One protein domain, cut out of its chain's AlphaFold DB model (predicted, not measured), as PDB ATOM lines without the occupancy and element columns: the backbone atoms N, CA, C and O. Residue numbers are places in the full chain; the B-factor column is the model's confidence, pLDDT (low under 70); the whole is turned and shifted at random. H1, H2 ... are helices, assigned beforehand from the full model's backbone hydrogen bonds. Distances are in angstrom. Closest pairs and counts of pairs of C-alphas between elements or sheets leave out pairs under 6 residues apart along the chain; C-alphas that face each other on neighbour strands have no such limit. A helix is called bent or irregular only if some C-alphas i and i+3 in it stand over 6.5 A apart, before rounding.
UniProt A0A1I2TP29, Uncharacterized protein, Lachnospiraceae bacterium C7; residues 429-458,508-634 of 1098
ATOM      1  N   LEU A 429     -13.575  29.693  16.557       86.81
ATOM      2  CA  LEU A 429     -12.231  29.426  16.040       86.81
ATOM      3  C   LEU A 429     -11.514  30.716  15.628       86.81
ATOM      4  O   LEU A 429     -10.330  30.881  15.916       86.81
ATOM      5  N   ARG A 430     -12.228  31.657  15.006       88.31
ATOM      6  CA  ARG A 430     -11.699  32.965  14.614       88.31
ATOM      7  C   ARG A 430     -11.257  33.789  15.820       88.31
ATOM      8  O   ARG A 430     -10.150  34.318  15.806       88.31
ATOM      9  N   GLU A 431     -12.077  33.866  16.868       87.25
ATOM     10  CA  GLU A 431     -11.694  34.532  18.122       87.25
ATOM     11  C   GLU A 431     -10.472  33.853  18.751       87.25
ATOM     12  O   GLU A 431      -9.519  34.532  19.126       87.25
ATOM     13  N   TYR A 432     -10.451  32.517  18.784       87.81
ATOM     14  CA  TYR A 432      -9.318  31.758  19.314       87.81
ATOM     15  C   TYR A 432      -8.004  32.059  18.580       87.81
ATOM     16  O   TYR A 432      -6.968  32.282  19.213       87.81
ATOM     17  N   ILE A 433      -8.046  32.078  17.244       90.06
ATOM     18  CA  ILE A 433      -6.897  32.413  16.399       90.06
ATOM     19  C   ILE A 433      -6.467  33.863  16.637       90.06
ATOM     20  O   ILE A 433      -5.279  34.119  16.840       90.06
ATOM     21  N   HIS A 434      -7.418  34.796  16.665       90.75
ATOM     22  CA  HIS A 434      -7.137  36.209  16.893       90.75
ATOM     23  C   HIS A 434      -6.460  36.437  18.252       90.75
ATOM     24  O   HIS A 434      -5.405  37.071  18.326       90.75
ATOM     25  N   ASP A 435      -7.004  35.857  19.322       88.12
ATOM     26  CA  ASP A 435      -6.445  35.950  20.671       88.12
ATOM     27  C   ASP A 435      -5.033  35.363  20.747       88.12
ATOM     28  O   ASP A 435      -4.143  35.959  21.363       88.12
ATOM     29  N   PHE A 436      -4.794  34.230  20.077       89.06
ATOM     30  CA  PHE A 436      -3.460  33.646  19.994       89.06
ATOM     31  C   PHE A 436      -2.481  34.586  19.278       89.06
ATOM     32  O   PHE A 436      -1.416  34.884  19.821       89.06
ATOM     33  N   LEU A 437      -2.836  35.108  18.100       88.75
ATOM     34  CA  LEU A 437      -1.968  36.021  17.345       88.75
ATOM     35  C   LEU A 437      -1.676  37.314  18.129       88.75
ATOM     36  O   LEU A 437      -0.573  37.859  18.055       88.75
ATOM     37  N   MET A 438      -2.633  37.774  18.939       89.62
ATOM     38  CA  MET A 438      -2.488  38.954  19.797       89.62
ATOM     39  C   MET A 438      -1.719  38.686  21.099       89.62
ATOM     40  O   MET A 438      -1.182  39.628  21.690       89.62
ATOM     41  N   SER A 439      -1.622  37.429  21.543       85.44
ATOM     42  CA  SER A 439      -0.878  37.040  22.753       85.44
ATOM     43  C   SER A 439       0.635  37.279  22.632       85.44
ATOM     44  O   SER A 439       1.318  37.485  23.638       85.44
ATOM     45  N   GLY A 440       1.156  37.286  21.400       78.31
ATOM     46  CA  GLY A 440       2.587  37.356  21.110       78.31
ATOM     47  C   GLY A 440       3.328  36.031  21.310       78.31
ATOM     48  O   GLY A 440       4.561  36.023  21.267       78.31
ATOM     49  N   GLU A 441       2.613  34.925  21.538       80.12
ATOM     50  CA  GLU A 441       3.196  33.586  21.546       80.12
ATOM     51  C   GLU A 441       3.719  33.210  20.153       80.12
ATOM     52  O   GLU A 441       3.056  33.381  19.132       80.12
ATOM     53  N   GLU A 442       4.950  32.701  20.096       72.69
ATOM     54  CA  GLU A 442       5.593  32.368  18.821       72.69
ATOM     55  C   GLU A 442       5.106  31.033  18.243       72.69
ATOM     56  O   GLU A 442       5.181  30.832  17.030       72.69
ATOM     57  N   TYR A 443       4.613  30.118  19.083       74.00
ATOM     58  CA  TYR A 443       4.188  28.780  18.677       74.00
ATOM     59  C   TYR A 443       2.950  28.327  19.446       74.00
ATOM     60  O   TYR A 443       2.791  28.635  20.624       74.00
ATOM     61  N   HIS A 444       2.121  27.532  18.780       74.31
ATOM     62  CA  HIS A 444       0.994  26.842  19.381       74.31
ATOM     63  C   HIS A 444       1.348  25.364  19.550       74.31
ATOM     64  O   HIS A 444       1.626  24.659  18.571       74.31
ATOM     65  N   SER A 445       1.380  24.878  20.792       64.25
ATOM     66  CA  SER A 445       1.379  23.435  21.038       64.25
ATOM     67  C   SER A 445      -0.042  22.931  20.823       64.25
ATOM     68  O   SER A 445      -0.920  23.259  21.624       64.25
ATOM     69  N   TYR A 446      -0.249  22.150  19.760       62.06
ATOM     70  CA  TYR A 446      -1.539  21.547  19.425       62.06
ATOM     71  C   TYR A 446      -2.182  20.963  20.694       62.06
ATOM     72  O   TYR A 446      -1.609  20.084  21.342       62.06
ATOM     73  N   ASN A 447      -3.313  21.535  21.109       67.06
ATOM     74  CA  ASN A 447      -3.969  21.250  22.380       67.06
ATOM     75  C   ASN A 447      -5.421  20.829  22.141       67.06
ATOM     76  O   ASN A 447      -5.973  21.037  21.062       67.06
ATOM     77  N   GLN A 448      -6.046  20.255  23.171       63.50
ATOM     78  CA  GLN A 448      -7.415  19.743  23.081       63.50
ATOM     79  C   GLN A 448      -8.427  20.813  22.645       63.50
ATOM     80  O   GLN A 448      -9.391  20.477  21.969       63.50
ATOM     81  N   LYS A 449      -8.198  22.094  22.972       73.25
ATOM     82  CA  LYS A 449      -9.110  23.190  22.622       73.25
ATOM     83  C   LYS A 449      -9.136  23.472  21.117       73.25
ATOM     84  O   LYS A 449     -10.222  23.588  20.559       73.25
ATOM     85  N   LEU A 450      -7.977  23.535  20.456       77.94
ATOM     86  CA  LEU A 450      -7.917  23.738  19.004       77.94
ATOM     87  C   LEU A 450      -8.552  22.558  18.251       77.94
ATOM     88  O   LEU A 450      -9.432  22.781  17.427       77.94
ATOM     89  N   SER A 451      -8.203  21.314  18.603       73.56
ATOM     90  CA  SER A 451      -8.789  20.116  17.971       73.56
ATOM     91  C   SER A 451     -10.306  20.039  18.114       73.56
ATOM     92  O   SER A 451     -10.998  19.525  17.239       73.56
ATOM     93  N   LYS A 452     -10.828  20.515  19.246       72.31
ATOM     94  CA  LYS A 452     -12.259  20.531  19.539       72.31
ATOM     95  C   LYS A 452     -12.998  21.527  18.652       72.31
ATOM     96  O   LYS A 452     -14.016  21.165  18.074       72.31
ATOM     97  N   LEU A 453     -12.453  22.736  18.503       81.06
ATOM     98  CA  LEU A 453     -13.000  23.759  17.607       81.06
ATOM     99  C   LEU A 453     -12.937  23.314  16.140       81.06
ATOM    100  O   LEU A 453     -13.909  23.485  15.415       81.06
ATOM    101  N   GLU A 454     -11.836  22.683  15.718       79.88
ATOM    102  CA  GLU A 454     -11.702  22.109  14.370       79.88
ATOM    103  C   GLU A 454     -12.753  21.016  14.105       79.88
ATOM    104  O   GLU A 454     -13.341  20.986  13.026       79.88
ATOM    105  N   ARG A 455     -13.042  20.154  15.092       76.25
ATOM    106  CA  ARG A 455     -14.085  19.121  14.975       76.25
ATOM    107  C   ARG A 455     -15.490  19.717  14.913       76.25
ATOM    108  O   ARG A 455     -16.253  19.339  14.039       76.25
ATOM    109  N   GLN A 456     -15.812  20.664  15.797       75.62
ATOM    110  CA  GLN A 456     -17.111  21.348  15.781       75.62
ATOM    111  C   GLN A 456     -17.356  22.046  14.439       75.62
ATOM    112  O   GLN A 456     -18.448  21.954  13.888       75.62
ATOM    113  N   LEU A 457     -16.327  22.693  13.887       81.38
ATOM    114  CA  LEU A 457     -16.398  23.321  12.574       81.38
ATOM    115  C   LEU A 457     -16.624  22.293  11.459       81.38
ATOM    116  O   LEU A 457     -17.434  22.532  10.568       81.38
ATOM    117  N   HIS A 458     -15.942  21.149  11.512       76.81
ATOM    118  CA  HIS A 458     -16.155  20.064  10.556       76.81
ATOM    119  C   HIS A 458     -17.587  19.511  10.621       76.81
ATOM    120  O   HIS A 458     -18.218  19.356   9.578       76.81
ATOM    121  N   GLN A 508     -16.917  21.409   2.076       80.38
ATOM    122  CA  GLN A 508     -15.584  21.380   2.675       80.38
ATOM    123  C   GLN A 508     -14.554  22.096   1.789       80.38
ATOM    124  O   GLN A 508     -13.682  22.800   2.308       80.38
ATOM    125  N   LEU A 509     -14.660  21.959   0.461       84.12
ATOM    126  CA  LEU A 509     -13.814  22.686  -0.488       84.12
ATOM    127  C   LEU A 509     -14.030  24.202  -0.373       84.12
ATOM    128  O   LEU A 509     -13.051  24.952  -0.340       84.12
ATOM    129  N   GLU A 510     -15.282  24.653  -0.268       85.75
ATOM    130  CA  GLU A 510     -15.615  26.076  -0.092       85.75
ATOM    131  C   GLU A 510     -15.096  26.634   1.235       85.75
ATOM    132  O   GLU A 510     -14.479  27.702   1.263       85.75
ATOM    133  N   ALA A 511     -15.283  25.901   2.335       85.00
ATOM    134  CA  ALA A 511     -14.776  26.302   3.644       85.00
ATOM    135  C   ALA A 511     -13.242  26.408   3.648       85.00
ATOM    136  O   ALA A 511     -12.688  27.428   4.064       85.00
ATOM    137  N   ASN A 512     -12.546  25.405   3.102       89.12
ATOM    138  CA  ASN A 512     -11.087  25.424   2.989       89.12
ATOM    139  C   ASN A 512     -10.600  26.579   2.104       89.12
ATOM    140  O   ASN A 512      -9.630  27.246   2.459       89.12
ATOM    141  N   TYR A 513     -11.282  26.864   0.988       91.88
ATOM    142  CA  TYR A 513     -10.942  27.999   0.128       91.88
ATOM    143  C   TYR A 513     -11.183  29.346   0.828       91.88
ATOM    144  O   TYR A 513     -10.361  30.260   0.725       91.88
ATOM    145  N   LYS A 514     -12.269  29.472   1.599       91.94
ATOM    146  CA  LYS A 514     -12.551  30.654   2.425       91.94
ATOM    147  C   LYS A 514     -11.444  30.886   3.458       91.94
ATOM    148  O   LYS A 514     -10.933  32.002   3.540       91.94
ATOM    149  N   PHE A 515     -11.030  29.856   4.196       92.12
ATOM    150  CA  PHE A 515      -9.954  29.978   5.189       92.12
ATOM    151  C   PHE A 515      -8.575  30.183   4.560       92.12
ATOM    152  O   PHE A 515      -7.757  30.918   5.109       92.12
ATOM    153  N   ALA A 516      -8.321  29.622   3.377       92.12
ATOM    154  CA  ALA A 516      -7.105  29.886   2.612       92.12
ATOM    155  C   ALA A 516      -6.978  31.366   2.197       92.12
ATOM    156  O   ALA A 516      -5.866  31.883   2.064       92.12
ATOM    157  N   ASN A 517      -8.101  32.068   2.024       93.12
ATOM    158  CA  ASN A 517      -8.149  33.503   1.724       93.12
ATOM    159  C   ASN A 517      -8.128  34.406   2.970       93.12
ATOM    160  O   ASN A 517      -8.073  35.628   2.836       93.12
ATOM    161  N   ASP A 518      -8.141  33.827   4.169       93.75
ATOM    162  CA  ASP A 518      -8.109  34.561   5.428       93.75
ATOM    163  C   ASP A 518      -6.680  34.628   5.982       93.75
ATOM    164  O   ASP A 518      -6.083  33.621   6.369       93.75
ATOM    165  N   ASP A 519      -6.105  35.831   6.003       92.94
ATOM    166  CA  ASP A 519      -4.706  36.023   6.383       92.94
ATOM    167  C   ASP A 519      -4.416  35.668   7.852       92.94
ATOM    168  O   ASP A 519      -3.297  35.246   8.143       92.94
ATOM    169  N   GLU A 520      -5.386  35.783   8.772       92.38
ATOM    170  CA  GLU A 520      -5.177  35.378  10.172       92.38
ATOM    171  C   GLU A 520      -5.119  33.850  10.297       92.38
ATOM    172  O   GLU A 520      -4.223  33.314  10.953       92.38
ATOM    173  N   PHE A 521      -6.010  33.134   9.600       92.62
ATOM    174  CA  PHE A 521      -5.976  31.669   9.541       92.62
ATOM    175  C   PHE A 521      -4.687  31.169   8.886       92.62
ATOM    176  O   PHE A 521      -4.044  30.247   9.398       92.62
ATOM    177  N   VAL A 522      -4.281  31.785   7.774       93.38
ATOM    178  CA  VAL A 522      -3.037  31.436   7.083       93.38
ATOM    179  C   VAL A 522      -1.827  31.705   7.972       93.38
ATOM    180  O   VAL A 522      -0.994  30.812   8.117       93.38
ATOM    181  N   GLU A 523      -1.722  32.875   8.608       91.56
ATOM    182  CA  GLU A 523      -0.625  33.186   9.537       91.56
ATOM    183  C   GLU A 523      -0.555  32.141  10.664       91.56
ATOM    184  O   GLU A 523       0.503  31.550  10.896       91.56
ATOM    185  N   PHE A 524      -1.690  31.838  11.301       91.06
ATOM    186  CA  PHE A 524      -1.779  30.870  12.392       91.06
ATOM    187  C   PHE A 524      -1.335  29.461  11.976       91.06
ATOM    188  O   PHE A 524      -0.355  28.930  12.512       91.06
ATOM    189  N   TYR A 525      -1.991  28.859  10.981       89.38
ATOM    190  CA  TYR A 525      -1.710  27.477  10.589       89.38
ATOM    191  C   TYR A 525      -0.359  27.321   9.883       89.38
ATOM    192  O   TYR A 525       0.328  26.315  10.090       89.38
ATOM    193  N   PHE A 526       0.074  28.292   9.071       90.12
ATOM    194  CA  PHE A 526       1.336  28.176   8.334       90.12
ATOM    195  C   PHE A 526       2.550  28.496   9.202       90.12
ATOM    196  O   PHE A 526       3.579  27.849   9.009       90.12
ATOM    197  N   LEU A 527       2.451  29.431  10.159       86.88
ATOM    198  CA  LEU A 527       3.618  29.867  10.935       86.88
ATOM    199  C   LEU A 527       3.671  29.319  12.363       86.88
ATOM    200  O   LEU A 527       4.757  28.982  12.846       86.88
ATOM    201  N   HIS A 528       2.523  29.195  13.027       85.06
ATOM    202  CA  HIS A 528       2.478  28.986  14.476       85.06
ATOM    203  C   HIS A 528       2.141  27.545  14.899       85.06
ATOM    204  O   HIS A 528       2.547  27.133  15.987       85.06
ATOM    205  N   VAL A 529       1.489  26.738  14.051       82.50
ATOM    206  CA  VAL A 529       1.057  25.361  14.391       82.50
ATOM    207  C   VAL A 529       2.035  24.296  13.872       82.50
ATOM    208  O   VAL A 529       2.063  23.991  12.685       82.50
ATOM    209  N   GLN A 530       2.816  23.633  14.729       73.75
ATOM    210  CA  GLN A 530       3.863  22.696  14.264       73.75
ATOM    211  C   GLN A 530       3.337  21.433  13.548       73.75
ATOM    212  O   GLN A 530       4.035  20.908  12.682       73.75
ATOM    213  N   GLY A 531       2.127  20.960  13.875       72.81
ATOM    214  CA  GLY A 531       1.527  19.721  13.348       72.81
ATOM    215  C   GLY A 531       0.441  19.900  12.278       72.81
ATOM    216  O   GLY A 531      -0.151  18.911  11.864       72.81
ATOM    217  N   GLY A 532       0.176  21.124  11.812       76.00
ATOM    218  CA  GLY A 532      -0.950  21.441  10.917       76.00
ATOM    219  C   GLY A 532      -0.722  21.113   9.436       76.00
ATOM    220  O   GLY A 532      -1.189  21.849   8.572       76.00
ATOM    221  N   TYR A 533       0.060  20.075   9.109       85.38
ATOM    222  CA  TYR A 533       0.442  19.794   7.717       85.38
ATOM    223  C   TYR A 533      -0.745  19.396   6.829       85.38
ATOM    224  O   TYR A 533      -0.698  19.726   5.647       85.38
ATOM    225  N   GLN A 534      -1.778  18.751   7.392       85.00
ATOM    226  CA  GLN A 534      -3.028  18.414   6.697       85.00
ATOM    227  C   GLN A 534      -3.841  19.678   6.396       85.00
ATOM    228  O   GLN A 534      -4.144  19.936   5.245       85.00
ATOM    229  N   THR A 535      -4.074  20.549   7.385       87.75
ATOM    230  CA  THR A 535      -4.796  21.818   7.177       87.75
ATOM    231  C   THR A 535      -4.124  22.703   6.121       87.75
ATOM    232  O   THR A 535      -4.785  23.234   5.232       87.75
ATOM    233  N   ARG A 536      -2.788  22.827   6.164       91.56
ATOM    234  CA  ARG A 536      -2.016  23.569   5.146       91.56
ATOM    235  C   ARG A 536      -2.186  22.980   3.753       91.56
ATOM    236  O   ARG A 536      -2.304  23.728   2.788       91.56
ATOM    237  N   GLU A 537      -2.140  21.655   3.661       92.38
ATOM    238  CA  GLU A 537      -2.334  20.935   2.411       92.38
ATOM    239  C   GLU A 537      -3.735  21.185   1.860       92.38
ATOM    240  O   GLU A 537      -3.835  21.649   0.730       92.38
ATOM    241  N   SER A 538      -4.778  21.018   2.671       89.56
ATOM    242  CA  SER A 538      -6.166  21.227   2.255       89.56
ATOM    243  C   SER A 538      -6.448  22.672   1.817       89.56
ATOM    244  O   SER A 538      -7.253  22.897   0.916       89.56
ATOM    245  N   TYR A 539      -5.764  23.673   2.390       94.19
ATOM    246  CA  TYR A 539      -5.874  25.071   1.939       94.19
ATOM    247  C   TYR A 539      -5.222  25.279   0.567       94.19
ATOM    248  O   TYR A 539      -5.793  25.943  -0.297       94.19
ATOM    249  N   ILE A 540      -4.035  24.700   0.345       94.00
ATOM    250  CA  ILE A 540      -3.345  24.776  -0.951       94.00
ATOM    251  C   ILE A 540      -4.133  23.998  -2.015       94.00
ATOM    252  O   ILE A 540      -4.327  24.505  -3.119       94.00
ATOM    253  N   GLU A 541      -4.615  22.801  -1.678       91.88
ATOM    254  CA  GLU A 541      -5.473  21.968  -2.521       91.88
ATOM    255  C   GLU A 541      -6.734  22.731  -2.937       91.88
ATOM    256  O   GLU A 541      -7.038  22.799  -4.130       91.88
ATOM    257  N   ALA A 542      -7.422  23.374  -1.986       90.56
ATOM    258  CA  ALA A 542      -8.629  24.141  -2.264       90.56
ATOM    259  C   ALA A 542      -8.374  25.300  -3.236       90.56
ATOM    260  O   ALA A 542      -9.148  25.498  -4.173       90.56
ATOM    261  N   CYS A 543      -7.258  26.023  -3.083       93.31
ATOM    262  CA  CYS A 543      -6.857  27.050  -4.047       93.31
ATOM    263  C   CYS A 543      -6.598  26.473  -5.448       93.31
ATOM    264  O   CYS A 543      -7.011  27.084  -6.431       93.31
ATOM    265  N   ILE A 544      -5.952  25.306  -5.566       91.44
ATOM    266  CA  ILE A 544      -5.708  24.657  -6.868       91.44
ATOM    267  C   ILE A 544      -7.031  24.218  -7.508       91.44
ATOM    268  O   ILE A 544      -7.276  24.541  -8.671       91.44
ATOM    269  N   LYS A 545      -7.910  23.548  -6.751       88.25
ATOM    270  CA  LYS A 545      -9.231  23.095  -7.225       88.25
ATOM    271  C   LYS A 545     -10.145  24.262  -7.626       88.25
ATOM    272  O   LYS A 545     -10.913  24.135  -8.573       88.25
ATOM    273  N   LYS A 546     -10.011  25.429  -6.979       89.19
ATOM    274  CA  LYS A 546     -10.706  26.683  -7.333       89.19
ATOM    275  C   LYS A 546      -9.993  27.534  -8.394       89.19
ATOM    276  O   LYS A 546     -10.431  28.648  -8.673       89.19
ATOM    277  N   ASN A 547      -8.921  27.022  -9.003       89.56
ATOM    278  CA  ASN A 547      -8.117  27.712 -10.019       89.56
ATOM    279  C   ASN A 547      -7.502  29.054  -9.547       89.56
ATOM    280  O   ASN A 547      -7.204  29.947 -10.344       89.56
ATOM    281  N   ASP A 548      -7.266  29.204  -8.242       92.56
ATOM    282  CA  ASP A 548      -6.572  30.343  -7.637       92.56
ATOM    283  C   ASP A 548      -5.079  30.037  -7.454       92.56
ATOM    284  O   ASP A 548      -4.534  29.903  -6.352       92.56
ATOM    285  N   VAL A 549      -4.394  29.894  -8.590       92.19
ATOM    286  CA  VAL A 549      -2.974  29.519  -8.634       92.19
ATOM    287  C   VAL A 549      -2.094  30.548  -7.919       92.19
ATOM    288  O   VAL A 549      -1.092  30.186  -7.303       92.19
ATOM    289  N   ASN A 550      -2.462  31.834  -7.963       93.19
ATOM    290  CA  ASN A 550      -1.691  32.885  -7.303       93.19
ATOM    291  C   ASN A 550      -1.734  32.731  -5.782       93.19
ATOM    292  O   ASN A 550      -0.672  32.763  -5.158       93.19
ATOM    293  N   ARG A 551      -2.919  32.502  -5.197       95.56
ATOM    294  CA  ARG A 551      -3.017  32.268  -3.754       95.56
ATOM    295  C   ARG A 551      -2.303  30.982  -3.352       95.56
ATOM    296  O   ARG A 551      -1.550  30.991  -2.381       95.56
ATOM    297  N   ALA A 552      -2.418  29.916  -4.145       93.81
ATOM    298  CA  ALA A 552      -1.667  28.682  -3.908       93.81
ATOM    299  C   ALA A 552      -0.138  28.917  -3.891       93.81
ATOM    300  O   ALA A 552       0.558  28.397  -3.017       93.81
ATOM    301  N   MET A 553       0.398  29.745  -4.802       92.38
ATOM    302  CA  MET A 553       1.819  30.130  -4.784       92.38
ATOM    303  C   MET A 553       2.202  30.919  -3.527       92.38
ATOM    304  O   MET A 553       3.272  30.672  -2.968       92.38
ATOM    305  N   GLU A 554       1.363  31.860  -3.089       93.62
ATOM    306  CA  GLU A 554       1.601  32.632  -1.862       93.62
ATOM    307  C   GLU A 554       1.668  31.719  -0.637       93.62
ATOM    308  O   GLU A 554       2.594  31.842   0.165       93.62
ATOM    309  N   LEU A 555       0.741  30.764  -0.522       94.44
ATOM    310  CA  LEU A 555       0.724  29.778   0.560       94.44
ATOM    311  C   LEU A 555       1.972  28.881   0.537       94.44
ATOM    312  O   LEU A 555       2.577  28.637   1.582       94.44
ATOM    313  N   ILE A 556       2.418  28.445  -0.646       93.12
ATOM    314  CA  ILE A 556       3.673  27.688  -0.801       93.12
ATOM    315  C   ILE A 556       4.881  28.514  -0.352       93.12
ATOM    316  O   ILE A 556       5.749  27.993   0.345       93.12
ATOM    317  N   ASP A 557       4.950  29.796  -0.709       91.00
ATOM    318  CA  ASP A 557       6.031  30.675  -0.255       91.00
ATOM    319  C   ASP A 557       5.964  30.890   1.274       91.00
ATOM    320  O   ASP A 557       7.001  30.866   1.950       91.00
ATOM    321  N   LYS A 558       4.749  31.001   1.833       90.44
ATOM    322  CA  LYS A 558       4.481  31.140   3.273       90.44
ATOM    323  C   LYS A 558       4.987  29.942   4.081       90.44
ATOM    324  O   LYS A 558       5.531  30.147   5.166       90.44
ATOM    325  N   LEU A 559       4.911  28.716   3.543       88.00
ATOM    326  CA  LEU A 559       5.464  27.509   4.186       88.00
ATOM    327  C   LEU A 559       6.944  27.659   4.555       88.00
ATOM    328  O   LEU A 559       7.402  27.033   5.503       88.00
ATOM    329  N   PHE A 560       7.716  28.471   3.831       85.81
ATOM    330  CA  PHE A 560       9.151  28.626   4.085       85.81
ATOM    331  C   PHE A 560       9.487  29.767   5.041       85.81
ATOM    332  O   PHE A 560      10.628  29.859   5.507       85.81
ATOM    333  N   GLU A 561       8.518  30.614   5.385       86.75
ATOM    334  CA  GLU A 561       8.731  31.680   6.359       86.75
ATOM    335  C   GLU A 561       9.013  31.138   7.760       86.75
ATOM    336  O   GLU A 561       9.722  31.802   8.516       86.75
ATOM    337  N   VAL A 562       8.572  29.915   8.093       78.38
ATOM    338  CA  VAL A 562       8.865  29.308   9.404       78.38
ATOM    339  C   VAL A 562      10.357  29.108   9.670       78.38
ATOM    340  O   VAL A 562      10.772  28.984  10.819       78.38
ATOM    341  N   LYS A 563      11.194  29.160   8.626       76.56
ATOM    342  CA  LYS A 563      12.658  29.099   8.733       76.56
ATOM    343  C   LYS A 563      13.244  30.200   9.626       76.56
ATOM    344  O   LYS A 563      14.376  30.063  10.081       76.56
ATOM    345  N   LYS A 564      12.511  31.300   9.842       72.81
ATOM    346  CA  LYS A 564      12.939  32.425  10.688       72.81
ATOM    347  C   LYS A 564      12.831  32.146  12.194       72.81
ATOM    348  O   LYS A 564      13.371  32.934  12.964       72.81
ATOM    349  N   TYR A 565      12.160  31.067  12.606       71.19
ATOM    350  CA  TYR A 565      11.966  30.727  14.016       71.19
ATOM    351  C   TYR A 565      12.995  29.687  14.477       71.19
ATOM    352  O   TYR A 565      12.977  28.536  14.038       71.19
ATOM    353  N   ASP A 566      13.869  30.087  15.406       61.31
ATOM    354  CA  ASP A 566      14.977  29.267  15.930       61.31
ATOM    355  C   ASP A 566      14.502  27.992  16.665       61.31
ATOM    356  O   ASP A 566      15.255  27.033  16.810       61.31
ATOM    357  N   ASN A 567      13.236  27.952  17.095       59.06
ATOM    358  CA  ASN A 567      12.653  26.858  17.880       59.06
ATOM    359  C   ASN A 567      12.168  25.660  17.028       59.06
ATOM    360  O   ASN A 567      11.717  24.659  17.581       59.06
ATOM    361  N   TYR A 568      12.274  25.728  15.696       62.59
ATOM    362  CA  TYR A 568      11.953  24.633  14.763       62.59
ATOM    363  C   TYR A 568      13.161  23.688  14.503       62.59
ATOM    364  O   TYR A 568      13.392  23.273  13.360       62.59
ATOM    365  N   GLU A 569      13.933  23.315  15.541       55.19
ATOM    366  CA  GLU A 569      15.043  22.338  15.448       55.19
ATOM    367  C   GLU A 569      14.723  20.925  16.015       55.19
ATOM    368  O   GLU A 569      14.183  20.739  17.100       55.19
ATOM    369  N   GLU A 570      15.104  19.923  15.208       52.84
ATOM    370  CA  GLU A 570      15.282  18.462  15.392       52.84
ATOM    371  C   GLU A 570      14.268  17.527  16.079       52.84
ATOM    372  O   GLU A 570      14.350  16.330  15.794       52.84
ATOM    373  N   GLN A 571      13.244  17.956  16.815       41.59
ATOM    374  CA  GLN A 571      12.079  17.068  17.026       41.59
ATOM    375  C   GLN A 571      11.015  17.360  15.959       41.59
ATOM    376  O   GLN A 571       9.964  17.916  16.238       41.59
ATOM    377  N   ASN A 572      11.345  16.965  14.715       54.41
ATOM    378  CA  ASN A 572      10.577  17.112  13.459       54.41
ATOM    379  C   ASN A 572      10.612  18.506  12.788       54.41
ATOM    380  O   ASN A 572       9.571  19.005  12.370       54.41
ATOM    381  N   GLY A 573      11.799  19.120  12.663       69.62
ATOM    382  CA  GLY A 573      12.004  20.508  12.198       69.62
ATOM    383  C   GLY A 573      11.298  20.943  10.898       69.62
ATOM    384  O   GLY A 573      10.794  20.124  10.133       69.62
ATOM    385  N   TRP A 574      11.306  22.255  10.619       77.62
ATOM    386  CA  TRP A 574      10.521  22.910   9.549       77.62
ATOM    387  C   TRP A 574      10.555  22.196   8.186       77.62
ATOM    388  O   TRP A 574       9.534  22.093   7.512       77.62
ATOM    389  N   GLY A 575      11.710  21.649   7.796       79.81
ATOM    390  CA  GLY A 575      11.864  20.938   6.529       79.81
ATOM    391  C   GLY A 575      11.074  19.631   6.443       79.81
ATOM    392  O   GLY A 575      10.623  19.281   5.358       79.81
ATOM    393  N   TYR A 576      10.867  18.935   7.565       80.44
ATOM    394  CA  TYR A 576      10.039  17.729   7.623       80.44
ATOM    395  C   TYR A 576       8.544  18.060   7.567       80.44
ATOM    396  O   TYR A 576       7.806  17.385   6.865       80.44
ATOM    397  N   GLN A 577       8.101  19.129   8.233       80.44
ATOM    398  CA  GLN A 577       6.701  19.569   8.147       80.44
ATOM    399  C   GLN A 577       6.346  20.067   6.741       80.44
ATOM    400  O   GLN A 577       5.301  19.707   6.210       80.44
ATOM    401  N   CYS A 578       7.251  20.812   6.096       86.81
ATOM    402  CA  CYS A 578       7.091  21.189   4.690       86.81
ATOM    403  C   CYS A 578       7.103  19.955   3.772       86.81
ATOM    404  O   CYS A 578       6.315  19.884   2.837       86.81
ATOM    405  N   GLU A 579       7.975  18.970   4.041       87.88
ATOM    406  CA  GLU A 579       7.971  17.687   3.326       87.88
ATOM    407  C   GLU A 579       6.612  16.983   3.454       87.88
ATOM    408  O   GLU A 579       6.092  16.513   2.450       87.88
ATOM    409  N   LEU A 580       6.023  16.921   4.652       86.06
ATOM    410  CA  LEU A 580       4.714  16.301   4.859       86.06
ATOM    411  C   LEU A 580       3.609  17.042   4.104       86.06
ATOM    412  O   LEU A 580       2.905  16.404   3.332       86.06
ATOM    413  N   THR A 581       3.494  18.366   4.241       89.94
ATOM    414  CA  THR A 581       2.477  19.140   3.506       89.94
ATOM    415  C   THR A 581       2.573  18.904   1.998       89.94
ATOM    416  O   THR A 581       1.564  18.636   1.359       89.94
ATOM    417  N   LEU A 582       3.782  18.924   1.426       91.69
ATOM    418  CA  LEU A 582       3.975  18.687  -0.008       91.69
ATOM    419  C   LEU A 582       3.682  17.237  -0.414       91.69
ATOM    420  O   LEU A 582       3.188  17.011  -1.510       91.69
ATOM    421  N   LYS A 583       3.974  16.254   0.445       88.31
ATOM    422  CA  LYS A 583       3.641  14.843   0.196       88.31
ATOM    423  C   LYS A 583       2.144  14.601   0.130       88.31
ATOM    424  O   LYS A 583       1.690  13.962  -0.809       88.31
ATOM    425  N   TYR A 584       1.409  15.107   1.118       86.56
ATOM    426  CA  TYR A 584      -0.047  14.992   1.137       86.56
ATOM    427  C   TYR A 584      -0.658  15.751  -0.039       86.56
ATOM    428  O   TYR A 584      -1.523  15.204  -0.707       86.56
ATOM    429  N   LEU A 585      -0.108  16.922  -0.387       90.38
ATOM    430  CA  LEU A 585      -0.562  17.681  -1.547       90.38
ATOM    431  C   LEU A 585      -0.382  16.880  -2.844       90.38
ATOM    432  O   LEU A 585      -1.286  16.837  -3.661       90.38
ATOM    433  N   ILE A 586       0.758  16.203  -3.028       88.44
ATOM    434  CA  ILE A 586       0.964  15.302  -4.174       88.44
ATOM    435  C   ILE A 586      -0.059  14.154  -4.165       88.44
ATOM    436  O   ILE A 586      -0.558  13.797  -5.227       88.44
ATOM    437  N   GLY A 587      -0.367  13.593  -2.989       83.06
ATOM    438  CA  GLY A 587      -1.383  12.547  -2.820       83.06
ATOM    439  C   GLY A 587      -2.790  13.003  -3.215       83.06
ATOM    440  O   GLY A 587      -3.452  12.307  -3.973       83.06
ATOM    441  N   ALA A 588      -3.203  14.213  -2.826       80.81
ATOM    442  CA  ALA A 588      -4.502  14.791  -3.194       80.81
ATOM    443  C   ALA A 588      -4.720  14.958  -4.711       80.81
ATOM    444  O   ALA A 588      -5.861  15.037  -5.162       80.81
ATOM    445  N   PHE A 589      -3.645  14.997  -5.505       85.19
ATOM    446  CA  PHE A 589      -3.707  15.041  -6.973       85.19
ATOM    447  C   PHE A 589      -3.249  13.724  -7.631       85.19
ATOM    448  O   PHE A 589      -3.019  13.676  -8.843       85.19
ATOM    449  N   ASP A 590      -3.113  12.642  -6.857       78.69
ATOM    450  CA  ASP A 590      -2.896  11.284  -7.353       78.69
ATOM    451  C   ASP A 590      -4.244  10.637  -7.717       78.69
ATOM    452  O   ASP A 590      -5.013  10.240  -6.848       78.69
ATOM    453  N   ARG A 591      -4.495  10.460  -9.020       67.69
ATOM    454  CA  ARG A 591      -5.738   9.889  -9.578       67.69
ATOM    455  C   ARG A 591      -6.127   8.490  -9.077       67.69
ATOM    456  O   ARG A 591      -7.257   8.083  -9.300       67.69
ATOM    457  N   ASN A 592      -5.220   7.760  -8.425       57.47
ATOM    458  CA  ASN A 592      -5.439   6.373  -7.997       57.47
ATOM    459  C   ASN A 592      -5.482   6.219  -6.458       57.47
ATOM    460  O   ASN A 592      -5.205   5.128  -5.959       57.47
ATOM    461  N   GLU A 593      -5.701   7.280  -5.668       57.94
ATOM    462  CA  GLU A 593      -6.015   7.147  -4.231       57.94
ATOM    463  C   GLU A 593      -7.534   7.056  -3.999       57.94
ATOM    464  O   GLU A 593      -8.261   8.028  -4.154       57.94
ATOM    465  N   SER A 594      -8.007   5.880  -3.573       44.81
ATOM    466  CA  SER A 594      -9.431   5.521  -3.445       44.81
ATOM    467  C   SER A 594     -10.174   6.142  -2.250       44.81
ATOM    468  O   SER A 594     -11.274   5.705  -1.937       44.81
ATOM    469  N   TYR A 595      -9.585   7.105  -1.532       44.00
ATOM    470  CA  TYR A 595     -10.158   7.632  -0.278       44.00
ATOM    471  C   TYR A 595     -10.504   9.126  -0.313       44.00
ATOM    472  O   TYR A 595     -11.126   9.625   0.622       44.00
ATOM    473  N   ARG A 596     -10.105   9.864  -1.354       48.03
ATOM    474  CA  ARG A 596     -10.409  11.295  -1.509       48.03
ATOM    475  C   ARG A 596     -10.754  11.548  -2.972       48.03
ATOM    476  O   ARG A 596      -9.838  11.526  -3.781       48.03
ATOM    477  N   CYS A 597     -12.043  11.738  -3.285       47.59
ATOM    478  CA  CYS A 597     -12.628  12.043  -4.605       47.59
ATOM    479  C   CYS A 597     -11.595  12.265  -5.730       47.59
ATOM    480  O   CYS A 597     -11.194  13.398  -6.008       47.59
ATOM    481  N   SER A 598     -11.149  11.174  -6.363       50.69
ATOM    482  CA  SER A 598     -10.234  11.207  -7.511       50.69
ATOM    483  C   SER A 598     -10.924  11.665  -8.800       50.69
ATOM    484  O   SER A 598     -10.245  11.996  -9.772       50.69
ATOM    485  N   GLU A 599     -12.259  11.703  -8.802       51.34
ATOM    486  CA  GLU A 599     -13.102  12.004  -9.965       51.34
ATOM    487  C   GLU A 599     -13.004  13.475 -10.428       51.34
ATOM    488  O   GLU A 599     -13.216  13.756 -11.605       51.34
ATOM    489  N   ASP A 600     -12.528  14.393  -9.573       66.56
ATOM    490  CA  ASP A 600     -12.432  15.838  -9.869       66.56
ATOM    491  C   ASP A 600     -11.029  16.331 -10.303       66.56
ATOM    492  O   ASP A 600     -10.810  17.532 -10.500       66.56
ATOM    493  N   VAL A 601     -10.027  15.448 -10.422       76.88
ATOM    494  CA  VAL A 601      -8.620  15.855 -10.636       76.88
ATOM    495  C   VAL A 601      -8.236  15.941 -12.125       76.88
ATOM    496  O   VAL A 601      -7.892  14.950 -12.781       76.88
ATOM    497  N   THR A 602      -8.178  17.166 -12.661       82.75
ATOM    498  CA  THR A 602      -7.811  17.435 -14.070       82.75
ATOM    499  C   THR A 602      -6.294  17.463 -14.327       82.75
ATOM    500  O   THR A 602      -5.490  17.679 -13.419       82.75
ATOM    501  N   ASP A 603      -5.868  17.274 -15.589       80.75
ATOM    502  CA  ASP A 603      -4.444  17.370 -15.988       80.75
ATOM    503  C   ASP A 603      -3.852  18.755 -15.681       80.75
ATOM    504  O   ASP A 603      -2.676  18.882 -15.332       80.75
ATOM    505  N   GLU A 604      -4.671  19.805 -15.790       84.75
ATOM    506  CA  GLU A 604      -4.273  21.177 -15.477       84.75
ATOM    507  C   GLU A 604      -3.982  21.340 -13.980       84.75
ATOM    508  O   GLU A 604      -2.942  21.893 -13.619       84.75
ATOM    509  N   MET A 605      -4.829  20.783 -13.107       88.62
ATOM    510  CA  MET A 605      -4.600  20.785 -11.657       88.62
ATOM    511  C   MET A 605      -3.322  20.026 -11.281       88.62
ATOM    512  O   MET A 605      -2.519  20.525 -10.489       88.62
ATOM    513  N   VAL A 606      -3.076  18.866 -11.904       85.50
ATOM    514  CA  VAL A 606      -1.833  18.095 -11.724       85.50
ATOM    515  C   VAL A 606      -0.611  18.914 -12.157       85.50
ATOM    516  O   VAL A 606       0.390  18.972 -11.436       85.50
ATOM    517  N   ALA A 607      -0.690  19.603 -13.300       86.94
ATOM    518  CA  ALA A 607       0.384  20.465 -13.788       86.94
ATOM    519  C   ALA A 607       0.656  21.651 -12.845       86.94
ATOM    520  O   ALA A 607       1.820  21.975 -12.589       86.94
ATOM    521  N   VAL A 608      -0.392  22.274 -12.294       89.50
ATOM    522  CA  VAL A 608      -0.276  23.344 -11.292       89.50
ATOM    523  C   VAL A 608       0.368  22.816 -10.009       89.50
ATOM    524  O   VAL A 608       1.351  23.397  -9.543       89.50
ATOM    525  N   CYS A 609      -0.111  21.691  -9.471       90.38
ATOM    526  CA  CYS A 609       0.472  21.054  -8.288       90.38
ATOM    527  C   CYS A 609       1.967  20.756  -8.499       90.38
ATOM    528  O   CYS A 609       2.803  21.137  -7.674       90.38
ATOM    529  N   ARG A 610       2.338  20.169  -9.647       88.56
ATOM    530  CA  ARG A 610       3.742  19.925 -10.015       88.56
ATOM    531  C   ARG A 610       4.568  21.212  -9.984       88.56
ATOM    532  O   ARG A 610       5.622  21.232  -9.351       88.56
ATOM    533  N   GLN A 611       4.101  22.288 -10.620       90.62
ATOM    534  CA  GLN A 611       4.820  23.570 -10.647       90.62
ATOM    535  C   GLN A 611       5.032  24.151  -9.242       90.62
ATOM    536  O   GLN A 611       6.117  24.656  -8.931       90.62
ATOM    537  N   LEU A 612       4.020  24.058  -8.376       91.56
ATOM    538  CA  LEU A 612       4.087  24.517  -6.988       91.56
ATOM    539  C   LEU A 612       5.101  23.709  -6.164       91.56
ATOM    540  O   LEU A 612       5.930  24.283  -5.452       91.56
ATOM    541  N   VAL A 613       5.106  22.383  -6.308       90.75
ATOM    542  CA  VAL A 613       6.071  21.510  -5.626       90.75
ATOM    543  C   VAL A 613       7.496  21.717  -6.168       90.75
ATOM    544  O   VAL A 613       8.455  21.793  -5.394       90.75
ATOM    545  N   GLU A 614       7.671  21.874  -7.481       89.38
ATOM    546  CA  GLU A 614       8.970  22.182  -8.097       89.38
ATOM    547  C   GLU A 614       9.535  23.523  -7.611       89.38
ATOM    548  O   GLU A 614      10.739  23.632  -7.348       89.38
ATOM    549  N   ARG A 615       8.670  24.523  -7.404       89.44
ATOM    550  CA  ARG A 615       9.025  25.807  -6.779       89.44
ATOM    551  C   ARG A 615       9.475  25.640  -5.325       89.44
ATOM    552  O   ARG A 615      10.392  26.338  -4.887       89.44
ATOM    553  N   ALA A 616       8.861  24.722  -4.586       89.12
ATOM    554  CA  ALA A 616       9.181  24.437  -3.190       89.12
ATOM    555  C   ALA A 616      10.540  23.728  -3.004       89.12
ATOM    556  O   ALA A 616      11.276  24.025  -2.056       89.12
ATOM    557  N   ILE A 617      10.919  22.824  -3.920       88.12
ATOM    558  CA  ILE A 617      12.110  21.957  -3.799       88.12
ATOM    559  C   ILE A 617      13.412  22.707  -3.441       88.12
ATOM    560  O   ILE A 617      14.108  22.260  -2.526       88.12
ATOM    561  N   PRO A 618      13.806  23.821  -4.093       88.69
ATOM    562  CA  PRO A 618      15.057  24.520  -3.782       88.69
ATOM    563  C   PRO A 618      15.171  25.012  -2.334       88.69
ATOM    564  O   PRO A 618      16.289  25.173  -1.840       88.69
ATOM    565  N   ASN A 619      14.036  25.232  -1.667       84.44
ATOM    566  CA  ASN A 619      13.975  25.749  -0.305       84.44
ATOM    567  C   ASN A 619      14.034  24.648   0.764       84.44
ATOM    568  O   ASN A 619      14.270  24.969   1.925       84.44
ATOM    569  N   LEU A 620      13.880  23.368   0.400       84.75
ATOM    570  CA  LEU A 620      13.885  22.239   1.337       84.75
ATOM    571  C   LEU A 620      15.305  21.752   1.701       84.75
ATOM    572  O   LEU A 620      16.233  21.843   0.886       84.75
ATOM    573  N   PRO A 621      15.494  21.136   2.886       83.25
ATOM    574  CA  PRO A 621      16.720  20.408   3.212       83.25
ATOM    575  C   PRO A 621      16.999  19.260   2.232       83.25
ATOM    576  O   PRO A 621      16.084  18.664   1.669       83.25
ATOM    577  N   GLU A 622      18.271  18.889   2.058       78.69
ATOM    578  CA  GLU A 622      18.708  17.866   1.092       78.69
ATOM    579  C   GLU A 622      17.954  16.535   1.197       78.69
ATOM    580  O   GLU A 622      17.499  16.012   0.181       78.69
ATOM    581  N   LYS A 623      17.748  16.034   2.419       76.38
ATOM    582  CA  LYS A 623      17.006  14.792   2.664       76.38
ATOM    583  C   LYS A 623      15.551  14.877   2.177       76.38
ATOM    584  O   LYS A 623      15.067  13.926   1.571       76.38
ATOM    585  N   SER A 624      14.883  16.004   2.413       81.94
ATOM    586  CA  SER A 624      13.490  16.230   2.011       81.94
ATOM    587  C   SER A 624      13.362  16.473   0.508       81.94
ATOM    588  O   SER A 624      12.436  15.958  -0.108       81.94
ATOM    589  N   ARG A 625      14.340  17.144  -0.122       83.12
ATOM    590  CA  ARG A 625      14.381  17.327  -1.587       83.12
ATOM    591  C   ARG A 625      14.339  16.006  -2.343       83.12
ATOM    592  O   ARG A 625      13.583  15.889  -3.298       83.12
ATOM    593  N   ASN A 626      15.143  15.028  -1.928       77.44
ATOM    594  CA  ASN A 626      15.198  13.737  -2.616       77.44
ATOM    595  C   ASN A 626      13.884  12.967  -2.475       77.44
ATOM    596  O   ASN A 626      13.396  12.417  -3.453       77.44
ATOM    597  N   LYS A 627      13.270  12.995  -1.288       79.06
ATOM    598  CA  LYS A 627      11.978  12.343  -1.070       79.06
ATOM    599  C   LYS A 627      10.858  12.984  -1.887       79.06
ATOM    600  O   LYS A 627      10.147  12.267  -2.567       79.06
ATOM    601  N   ILE A 628      10.733  14.313  -1.875       85.31
ATOM    602  CA  ILE A 628       9.693  15.013  -2.651       85.31
ATOM    603  C   ILE A 628       9.854  14.782  -4.157       85.31
ATOM    604  O   ILE A 628       8.863  14.619  -4.858       85.31
ATOM    605  N   LYS A 629      11.091  14.705  -4.661       83.50
ATOM    606  CA  LYS A 629      11.337  14.348  -6.066       83.50
ATOM    607  C   LYS A 629      10.849  12.943  -6.423       83.50
ATOM    608  O   LYS A 629      10.312  12.779  -7.509       83.50
ATOM    609  N   ASN A 630      11.023  11.965  -5.535       77.56
ATOM    610  CA  ASN A 630      10.497  10.615  -5.755       77.56
ATOM    611  C   ASN A 630       8.962  10.603  -5.696       77.56
ATOM    612  O   ASN A 630       8.326   9.961  -6.520       77.56
ATOM    613  N   GLU A 631       8.365  11.350  -4.766       81.25
ATOM    614  CA  GLU A 631       6.904  11.451  -4.623       81.25
ATOM    615  C   GLU A 631       6.247  12.092  -5.848       81.25
ATOM    616  O   GLU A 631       5.199  11.631  -6.285       81.25
ATOM    617  N   LEU A 632       6.891  13.087  -6.472       83.00
ATOM    618  CA  LEU A 632       6.412  13.702  -7.717       83.00
ATOM    619  C   LEU A 632       6.227  12.700  -8.867       83.00
ATOM    620  O   LEU A 632       5.369  12.920  -9.721       83.00
ATOM    621  N   LEU A 633       6.969  11.585  -8.873       77.31
ATOM    622  CA  LEU A 633       6.800  10.526  -9.877       77.31
ATOM    623  C   LEU A 633       5.414   9.867  -9.806       77.31
ATOM    624  O   LEU A 633       4.984   9.273 -10.791       77.31
ATOM    625  N   LYS A 634       4.689   9.993  -8.683       74.12
ATOM    626  CA  LYS A 634       3.313   9.492  -8.553       74.12
ATOM    627  C   LYS A 634       2.322  10.237  -9.449       74.12
ATOM    628  O   LYS A 634       1.348   9.626  -9.874       74.12
TER     629      LYS A 634
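Overview. This is residues 429 to 458 and 508 to 634 of the 1098 residues of an uncharacterized protein of Lachnospiraceae bacterium C7 (UniProt A0A1I2TP29). What shape does the chain take? Five helices, H5, H6, H8, H9 and H10, make an up-and-down bundle, each running against the one before it; H3 and H4 pack on H5, and the hairpin of H1 and H2 packs by H1 on H4, on the side away from H9 and H10. How large and how regular is it? The printed part has 157 residues with ten named helices, H1 to H10 in order along the chain, and no named strand, and the class is all helix. It is compact, with a radius of gyration of the C-alphas of 15.3 A, and spans 43 by 35 by 27 A.

Along the chain. Where is the longest helix? H9, residues 603 to 619, is 25.6 A long; it is irregular, but only just, with C-alphas 615 and 618 6.9 A apart. Where are the other bundle helices? H8 is residues 574 to 588, 21.3 A, and H5 residues 533 to 545, 18.1 A. H10 is residues 622 to 632, ending at C-alpha 632 (6.412, 13.702, -7.717), and H6 residues 549 to 558. Where are the rest? H1, residues 429 to 439, begins at C-alpha 429 (-12.231, 29.426, 16.040), and H2 is residues 448 to 458. H3 is residues 508 to 516, H4 519 to 528 and H7 561 to 564.

Arrangement. What touches H9? H8 touches it at a shallow tilt of 11 degrees, opposite ways, with residues 582 to 586 alone, the closest C-alphas, of Leu 582 and Val 613, being 6.6 A apart. H6 touches H9 at 23 degrees, the same way, with the closest C-alphas, of Met 553 and Leu 612, 6.4 A apart. What lies further out? H3 touches H5 about perpendicular at 78 degrees, by C-alphas 516 and 539, 5.0 A apart. H1 touches H4 at a steep tilt of 63 degrees, by C-alphas 433 and 524, 6.7 A apart, while H2 and H9 are apart. Are the backbones helical? Each O i to N i+4 pair is within hydrogen-bond range in H1 to H6 and H8, against 11 of 13 in H9 and 6 of 7 in H10; H7 is too short for such a pair.

Size, cuts and confidence. How far does it reach? The two C-alphas farthest apart, of Ser 439 and Asn 592, are 43.7 A apart. Where is the cut? Residues 459 to 507 are not printed, and C-alphas 458 and 508 are 8.0 A apart. Which link is long, and where is confidence low? The link from H8 to H9, residues 589 to 602, is long. The pLDDT is under 70 at residues 445 to 448, 566 to 573 and 591 to 600.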